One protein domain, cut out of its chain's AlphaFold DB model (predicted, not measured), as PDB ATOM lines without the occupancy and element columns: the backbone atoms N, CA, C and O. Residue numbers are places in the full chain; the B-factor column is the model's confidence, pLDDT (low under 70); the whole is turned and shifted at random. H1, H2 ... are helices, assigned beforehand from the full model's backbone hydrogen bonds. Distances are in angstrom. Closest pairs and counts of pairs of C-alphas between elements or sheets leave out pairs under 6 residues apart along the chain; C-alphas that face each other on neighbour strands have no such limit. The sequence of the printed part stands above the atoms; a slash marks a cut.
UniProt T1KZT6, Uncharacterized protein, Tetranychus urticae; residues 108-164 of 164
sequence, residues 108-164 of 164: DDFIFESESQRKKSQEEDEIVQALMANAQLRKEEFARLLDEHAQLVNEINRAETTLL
ATOM      1  N   ASP A 108      25.246  74.412  -4.871       52.31
ATOM      2  CA  ASP A 108      23.936  74.905  -5.288       52.31
ATOM      3  C   ASP A 108      23.766  76.419  -5.051       52.31
ATOM      4  O   ASP A 108      23.136  77.091  -5.871       52.31
ATOM      5  N   ASP A 109      24.422  76.998  -4.036       52.25
ATOM      6  CA  ASP A 109      24.369  78.448  -3.770       52.25
ATOM      7  C   ASP A 109      25.111  79.256  -4.856       52.25
ATOM      8  O   ASP A 109      24.647  80.303  -5.314       52.25
ATOM      9  N   PHE A 110      26.227  78.728  -5.368       52.94
ATOM     10  CA  PHE A 110      27.014  79.391  -6.417       52.94
ATOM     11  C   PHE A 110      26.337  79.328  -7.798       52.94
ATOM     12  O   PHE A 110      26.493  80.227  -8.634       52.94
ATOM     13  N   ILE A 111      25.578  78.260  -8.062       60.56
ATOM     14  CA  ILE A 111      24.832  78.089  -9.315       60.56
ATOM     15  C   ILE A 111      23.608  79.011  -9.334       60.56
ATOM     16  O   ILE A 111      23.359  79.659 -10.352       60.56
ATOM     17  N   PHE A 112      22.893  79.146  -8.215       55.25
ATOM     18  CA  PHE A 112      21.728  80.027  -8.136       55.25
ATOM     19  C   PHE A 112      22.107  81.508  -8.287       55.25
ATOM     20  O   PHE A 112      21.469  82.242  -9.046       55.25
ATOM     21  N   GLU A 113      23.194  81.950  -7.647       57.00
ATOM     22  CA  GLU A 113      23.645  83.342  -7.739       57.00
ATOM     23  C   GLU A 113      24.165  83.694  -9.146       57.00
ATOM     24  O   GLU A 113      23.848  84.756  -9.690       57.00
ATOM     25  N   SER A 114      24.879  82.774  -9.803       59.16
ATOM     26  CA  SER A 114      25.365  82.976 -11.177       59.16
ATOM     27  C   SER A 114      24.260  82.892 -12.241       59.16
ATOM     28  O   SER A 114      24.359  83.542 -13.288       59.16
ATOM     29  N   GLU A 115      23.179  82.147 -12.000       56.78
ATOM     30  CA  GLU A 115      21.962  82.220 -12.817       56.78
ATOM     31  C   GLU A 115      21.178  83.510 -12.582       56.78
ATOM     32  O   GLU A 115      20.655  84.088 -13.538       56.78
ATOM     33  N   SER A 116      21.141  84.004 -11.344       59.03
ATOM     34  CA  SER A 116      20.507  85.281 -11.020       59.03
ATOM     35  C   SER A 116      21.244  86.456 -11.670       59.03
ATOM     36  O   SER A 116      20.604  87.361 -12.199       59.03
ATOM     37  N   GLN A 117      22.579  86.418 -11.727       60.53
ATOM     38  CA  GLN A 117      23.367  87.416 -12.459       60.53
ATOM     39  C   GLN A 117      23.152  87.345 -13.977       60.53
ATOM     40  O   GLN A 117      23.031  88.388 -14.616       60.53
ATOM     41  N   ARG A 118      23.035  86.141 -14.557       62.44
ATOM     42  CA  ARG A 118      22.718  85.973 -15.989       62.44
ATOM     43  C   ARG A 118      21.323  86.486 -16.348       62.44
ATOM     44  O   ARG A 118      21.156  87.115 -17.391       62.44
ATOM     45  N   LYS A 119      20.329  86.247 -15.487       65.12
ATOM     46  CA  LYS A 119      18.982  86.816 -15.655       65.12
ATOM     47  C   LYS A 119      19.002  88.339 -15.539       65.12
ATOM     48  O   LYS A 119      18.363  89.005 -16.343       65.12
ATOM     49  N   LYS A 120      19.794  88.880 -14.611       67.12
ATOM     50  CA  LYS A 120      19.933  90.326 -14.423       67.12
ATOM     51  C   LYS A 120      20.555  91.024 -15.637       67.12
ATOM     52  O   LYS A 120      20.018  92.030 -16.079       67.12
ATOM     53  N   SER A 121      21.619  90.469 -16.229       75.38
ATOM     54  CA  SER A 121      22.212  91.046 -17.448       75.38
ATOM     55  C   SER A 121      21.242  91.046 -18.631       75.38
ATOM     56  O   SER A 121      21.240  91.976 -19.428       75.38
ATOM     57  N   GLN A 122      20.394  90.017 -18.735       82.00
ATOM     58  CA  GLN A 122      19.392  89.950 -19.794       82.00
ATOM     59  C   GLN A 122      18.296  91.007 -19.602       82.00
ATOM     60  O   GLN A 122      17.926  91.684 -20.556       82.00
ATOM     61  N   GLU A 123      17.792  91.168 -18.378       83.44
ATOM     62  CA  GLU A 123      16.793  92.191 -18.060       83.44
ATOM     63  C   GLU A 123      17.338  93.608 -18.308       83.44
ATOM     64  O   GLU A 123      16.649  94.447 -18.887       83.44
ATOM     65  N   GLU A 124      18.596  93.869 -17.943       85.00
ATOM     66  CA  GLU A 124      19.266  95.146 -18.211       85.00
ATOM     67  C   GLU A 124      19.358  95.437 -19.719       85.00
ATOM     68  O   GLU A 124      19.033  96.546 -20.152       85.00
ATOM     69  N   ASP A 125      19.713  94.440 -20.534       89.31
ATOM     70  CA  ASP A 125      19.748  94.573 -21.993       89.31
ATOM     71  C   ASP A 125      18.351  94.830 -22.587       89.31
ATOM     72  O   ASP A 125      18.201  95.666 -23.484       89.31
ATOM     73  N   GLU A 126      17.315  94.163 -22.071       92.56
ATOM     74  CA  GLU A 126      15.921  94.376 -22.479       92.56
ATOM     75  C   GLU A 126      15.456  95.804 -22.157       92.56
ATOM     76  O   GLU A 126      14.837  96.466 -22.998       92.56
ATOM     77  N   ILE A 127      15.813  96.324 -20.979       93.19
ATOM     78  CA  ILE A 127      15.509  97.698 -20.565       93.19
ATOM     79  C   ILE A 127      16.231  98.707 -21.463       93.19
ATOM     80  O   ILE A 127      15.607  99.650 -21.955       93.19
ATOM     81  N   VAL A 128      17.530  98.514 -21.710       93.50
ATOM     82  CA  VAL A 128      18.318  99.395 -22.586       93.50
ATOM     83  C   VAL A 128      17.735  99.396 -23.996       93.50
ATOM     84  O   VAL A 128      17.560 100.457 -24.602       93.50
ATOM     85  N   GLN A 129      17.370  98.225 -24.512       92.75
ATOM     86  CA  GLN A 129      16.784  98.097 -25.838       92.75
ATOM     87  C   GLN A 129      15.405  98.763 -25.926       92.75
ATOM     88  O   GLN A 129      15.136  99.469 -26.902       92.75
ATOM     89  N   ALA A 130      14.557  98.606 -24.906       95.12
ATOM     90  CA  ALA A 130      13.263  99.277 -24.821       95.12
ATOM     91  C   ALA A 130      13.413 100.803 -24.744       95.12
ATOM     92  O   ALA A 130      12.710 101.532 -25.444       95.12
ATOM     93  N   LEU A 131      14.360 101.301 -23.946       95.38
ATOM     94  CA  LEU A 131      14.632 102.730 -23.804       95.38
ATOM     95  C   LEU A 131      15.109 103.345 -25.124       95.38
ATOM     96  O   LEU A 131      14.580 104.369 -25.560       95.38
ATOM     97  N   MET A 132      16.061 102.690 -25.791       95.81
ATOM     98  CA  MET A 132      16.529 103.116 -27.107       95.81
ATOM     99  C   MET A 132      15.405 103.121 -28.146       95.81
ATOM    100  O   MET A 132      15.309 104.059 -28.936       95.81
ATOM    101  N   ALA A 133      14.551 102.091 -28.149       94.44
ATOM    102  CA  ALA A 133      13.424 101.992 -29.071       94.44
ATOM    103  C   ALA A 133      12.383 103.096 -28.824       94.44
ATOM    104  O   ALA A 133      11.945 103.744 -29.773       94.44
ATOM    105  N   ASN A 134      12.043 103.357 -27.558       95.88
ATOM    106  CA  ASN A 134      11.110 104.416 -27.165       95.88
ATOM    107  C   ASN A 134      11.617 105.806 -27.562       95.88
ATOM    108  O   ASN A 134      10.848 106.631 -28.053       95.88
ATOM    109  N   ALA A 135      12.917 106.056 -27.396       94.00
ATOM    110  CA  ALA A 135      13.552 107.315 -27.773       94.00
ATOM    111  C   ALA A 135      13.920 107.397 -29.268       94.00
ATOM    112  O   ALA A 135      14.417 108.428 -29.716       94.00
ATOM    113  N   GLN A 136      13.685 106.327 -30.042       95.12
ATOM    114  CA  GLN A 136      14.065 106.202 -31.455       95.12
ATOM    115  C   GLN A 136      15.557 106.481 -31.708       95.12
ATOM    116  O   GLN A 136      15.936 107.046 -32.735       95.12
ATOM    117  N   LEU A 137      16.413 106.082 -30.768       95.50
ATOM    118  CA  LEU A 137      17.849 106.337 -30.822       95.50
ATOM    119  C   LEU A 137      18.596 105.190 -31.491       95.50
ATOM    120  O   LEU A 137      18.342 104.009 -31.232       95.50
ATOM    121  N   ARG A 138      19.602 105.532 -32.303       95.88
ATOM    122  CA  ARG A 138      20.603 104.549 -32.729       95.88
ATOM    123  C   ARG A 138      21.559 104.229 -31.584       95.88
ATOM    124  O   ARG A 138      21.766 105.043 -30.685       95.88
ATOM    125  N   LYS A 139      22.208 103.060 -31.656       94.19
ATOM    126  CA  LYS A 139      23.203 102.617 -30.660       94.19
ATOM    127  C   LYS A 139      24.293 103.667 -30.436       94.19
ATOM    128  O   LYS A 139      24.657 103.940 -29.299       94.19
ATOM    129  N   GLU A 140      24.767 104.300 -31.507       95.94
ATOM    130  CA  GLU A 140      25.844 105.295 -31.428       95.94
ATOM    131  C   GLU A 140      25.393 106.626 -30.814       95.94
ATOM    132  O   GLU A 140      26.220 107.401 -30.336       95.94
ATOM    133  N   GLU A 141      24.103 106.944 -30.894       95.25
ATOM    134  CA  GLU A 141      23.525 108.152 -30.296       95.25
ATOM    135  C   GLU A 141      23.256 107.928 -28.816       95.25
ATOM    136  O   GLU A 141      23.617 108.769 -28.001       95.25
ATOM    137  N   PHE A 142      22.718 106.759 -28.470       96.88
ATOM    138  CA  PHE A 142      22.525 106.349 -27.087       96.88
ATOM    139  C   PHE A 142      23.852 106.296 -26.316       96.88
ATOM    140  O   PHE A 142      23.955 106.881 -25.243       96.88
ATOM    141  N   ALA A 143      24.896 105.690 -26.894       95.50
ATOM    142  CA  ALA A 143      26.225 105.649 -26.279       95.50
ATOM    143  C   ALA A 143      26.807 107.055 -26.055       95.50
ATOM    144  O   ALA A 143      27.262 107.366 -24.959       95.50
ATOM    145  N   ARG A 144      26.720 107.938 -27.062       96.81
ATOM    146  CA  ARG A 144      27.173 109.333 -26.925       96.81
ATOM    147  C   ARG A 144      26.421 110.088 -25.834       96.81
ATOM    148  O   ARG A 144      27.034 110.871 -25.119       96.81
ATOM    149  N   LEU A 145      25.118 109.850 -25.703       97.44
ATOM    150  CA  LEU A 145      24.299 110.481 -24.675       97.44
ATOM    151  C   LEU A 145      24.708 110.029 -23.267       97.44
ATOM    152  O   LEU A 145      24.779 110.849 -22.357       97.44
ATOM    153  N   LEU A 146      25.020 108.741 -23.090       96.69
ATOM    154  CA  LEU A 146      25.541 108.223 -21.822       96.69
ATOM    155  C   LEU A 146      26.911 108.822 -21.480       96.69
ATOM    156  O   LEU A 146      27.128 109.210 -20.333       96.69
ATOM    157  N   ASP A 147      27.802 108.947 -22.465       97.44
ATOM    158  CA  ASP A 147      29.118 109.568 -22.274       97.44
ATOM    159  C   ASP A 147      28.998 111.043 -21.867       97.44
ATOM    160  O   ASP A 147      29.693 111.501 -20.957       97.44
ATOM    161  N   GLU A 148      28.111 111.795 -22.521       97.44
ATOM    162  CA  GLU A 148      27.835 113.193 -22.185       97.44
ATOM    163  C   GLU A 148      27.234 113.317 -20.780       97.44
ATOM    164  O   GLU A 148      27.693 114.131 -19.976       97.44
ATOM    165  N   HIS A 149      26.264 112.464 -20.443       97.69
ATOM    166  CA  HIS A 149      25.662 112.434 -19.114       97.69
ATOM    167  C   HIS A 149      26.709 112.148 -18.025       97.69
ATOM    168  O   HIS A 149      26.757 112.847 -17.015       97.69
ATOM    169  N   ALA A 150      27.596 111.172 -18.245       97.75
ATOM    170  CA  ALA A 150      28.679 110.862 -17.314       97.75
ATOM    171  C   ALA A 150      29.642 112.048 -17.131       97.75
ATOM    172  O   ALA A 150      30.057 112.343 -16.009       97.75
ATOM    173  N   GLN A 151      29.976 112.760 -18.211       97.88
ATOM    174  CA  GLN A 151      30.808 113.964 -18.142       97.88
ATOM    175  C   GLN A 151      30.141 115.077 -17.334       97.88
ATOM    176  O   GLN A 151      30.792 115.667 -16.473       97.88
ATOM    177  N   LEU A 152      28.851 115.336 -17.565       97.75
ATOM    178  CA  LEU A 152      28.093 116.354 -16.835       97.75
ATOM    179  C   LEU A 152      28.009 116.037 -15.343       97.75
ATOM    180  O   LEU A 152      28.281 116.908 -14.522       97.75
ATOM    181  N   VAL A 153      27.697 114.791 -14.982       97.75
ATOM    182  CA  VAL A 153      27.659 114.355 -13.578       97.75
ATOM    183  C   VAL A 153      29.021 114.552 -12.911       97.75
ATOM    184  O   VAL A 153      29.100 115.086 -11.807       97.75
ATOM    185  N   ASN A 154      30.111 114.188 -13.590       96.56
ATOM    186  CA  ASN A 154      31.462 114.383 -13.062       96.56
ATOM    187  C   ASN A 154      31.823 115.867 -12.897       96.56
ATOM    188  O   ASN A 154      32.453 116.242 -11.908       96.56
ATOM    189  N   GLU A 155      31.435 116.711 -13.850       96.38
ATOM    190  CA  GLU A 155      31.640 118.159 -13.796       96.38
ATOM    191  C   GLU A 155      30.874 118.791 -12.625       96.38
ATOM    192  O   GLU A 155      31.454 119.573 -11.871       96.38
ATOM    193  N   ILE A 156      29.612 118.396 -12.425       95.31
ATOM    194  CA  ILE A 156      28.778 118.835 -11.298       95.31
ATOM    195  C   ILE A 156      29.423 118.423  -9.977       95.31
ATOM    196  O   ILE A 156      29.699 119.286  -9.147       95.31
ATOM    197  N   ASN A 157      29.764 117.143  -9.814       94.38
ATOM    198  CA  ASN A 157      30.394 116.644  -8.590       94.38
ATOM    199  C   ASN A 157      31.707 117.384  -8.282       94.38
ATOM    200  O   ASN A 157      32.006 117.694  -7.125       94.38
ATOM    201  N   ARG A 158      32.501 117.706  -9.314       94.88
ATOM    202  CA  ARG A 158      33.724 118.506  -9.157       94.88
ATOM    203  C   ARG A 158      33.409 119.925  -8.690       94.88
ATOM    204  O   ARG A 158      34.078 120.420  -7.782       94.88
ATOM    205  N   ALA A 159      32.427 120.578  -9.306       93.94
ATOM    206  CA  ALA A 159      32.010 121.926  -8.939       93.94
ATOM    207  C   ALA A 159      31.471 121.975  -7.501       93.94
ATOM    208  O   ALA A 159      31.878 122.845  -6.738       93.94
ATOM    209  N   GLU A 160      30.646 121.005  -7.105       91.50
ATOM    210  CA  GLU A 160      30.103 120.878  -5.747       91.50
ATOM    211  C   GLU A 160      31.203 120.673  -4.706       91.50
ATOM    212  O   GLU A 160      31.227 121.361  -3.689       91.50
ATOM    213  N   THR A 161      32.170 119.796  -4.992       88.00
ATOM    214  CA  THR A 161      33.312 119.555  -4.093       88.00
ATOM    215  C   THR A 161      34.207 120.792  -3.954       88.00
ATOM    216  O   THR A 161      34.854 120.968  -2.931       88.00
ATOM    217  N   THR A 162      34.265 121.650  -4.976       85.38
ATOM    218  CA  THR A 162      35.086 122.875  -4.959       85.38
ATOM    219  C   THR A 162      34.387 124.041  -4.247       85.38
ATOM    220  O   THR A 162      35.048 124.997  -3.846       85.38
ATOM    221  N   LEU A 163      33.057 123.996  -4.121       73.06
ATOM    222  CA  LEU A 163      32.248 125.065  -3.526       73.06
ATOM    223  C   LEU A 163      32.058 124.917  -2.001       73.06
ATOM    224  O   LEU A 163      31.604 125.870  -1.364       73.06
ATOM    225  N   LEU A 164      32.368 123.741  -1.443       54.56
ATOM    226  CA  LEU A 164      32.309 123.395  -0.013       54.56
ATOM    227  C   LEU A 164      33.656 123.619   0.685       54.56
ATOM    228  O   LEU A 164      33.623 124.059   1.858       54.56
TER     229      LEU A 164
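What this domain is: This is residues 108 to 164 of the 164 residues of an uncharacterized protein of Tetranychus urticae (UniProt T1KZT6). Two long helices, H1 and then H2, meet near their ends and make an open V, with the link of residues 135 to 138 at its corner. Both arms stick out free beyond the corner, H1 with residues 108 to 127 and H2 with residues 146 to 163. The printed part has 57 residues, no named strand, and is all helix. It is extended, with a radius of gyration of the C-alphas of 17.2 A and spans of 51 by 34 by 14 A, only just flat.

How they stand to each other: H1, residues 108 to 134, is joined by a tight link of 4 residues to H2, residues 139 to 163. The two helices are close but not clearly touching, with 2 pairs of C-alphas within 8 A; the closest C-alphas, of Met 132 and Phe 142, are 6.8 A apart. Their lines are about perpendicular, at 79 degrees, and their centres are 25.1 A apart. In H1 and H2 every O i to N i+4 pair is within hydrogen-bond range.

Where its parts are: H1 begins at C-alpha 108 (23.936, 74.905, -5.288) and measures 38.9 A from first to last C-alpha. H2 measures 36.4 A and ends at C-alpha 163 (32.248, 125.065, -3.526).

The domain as a whole: The two C-alphas farthest apart, of Asp 108 and Leu 163, are 50.9 A apart. The printed part has no cut and ends at the chain's last residue, 164. The pLDDT is under 70 at residues 108 to 120 and 164.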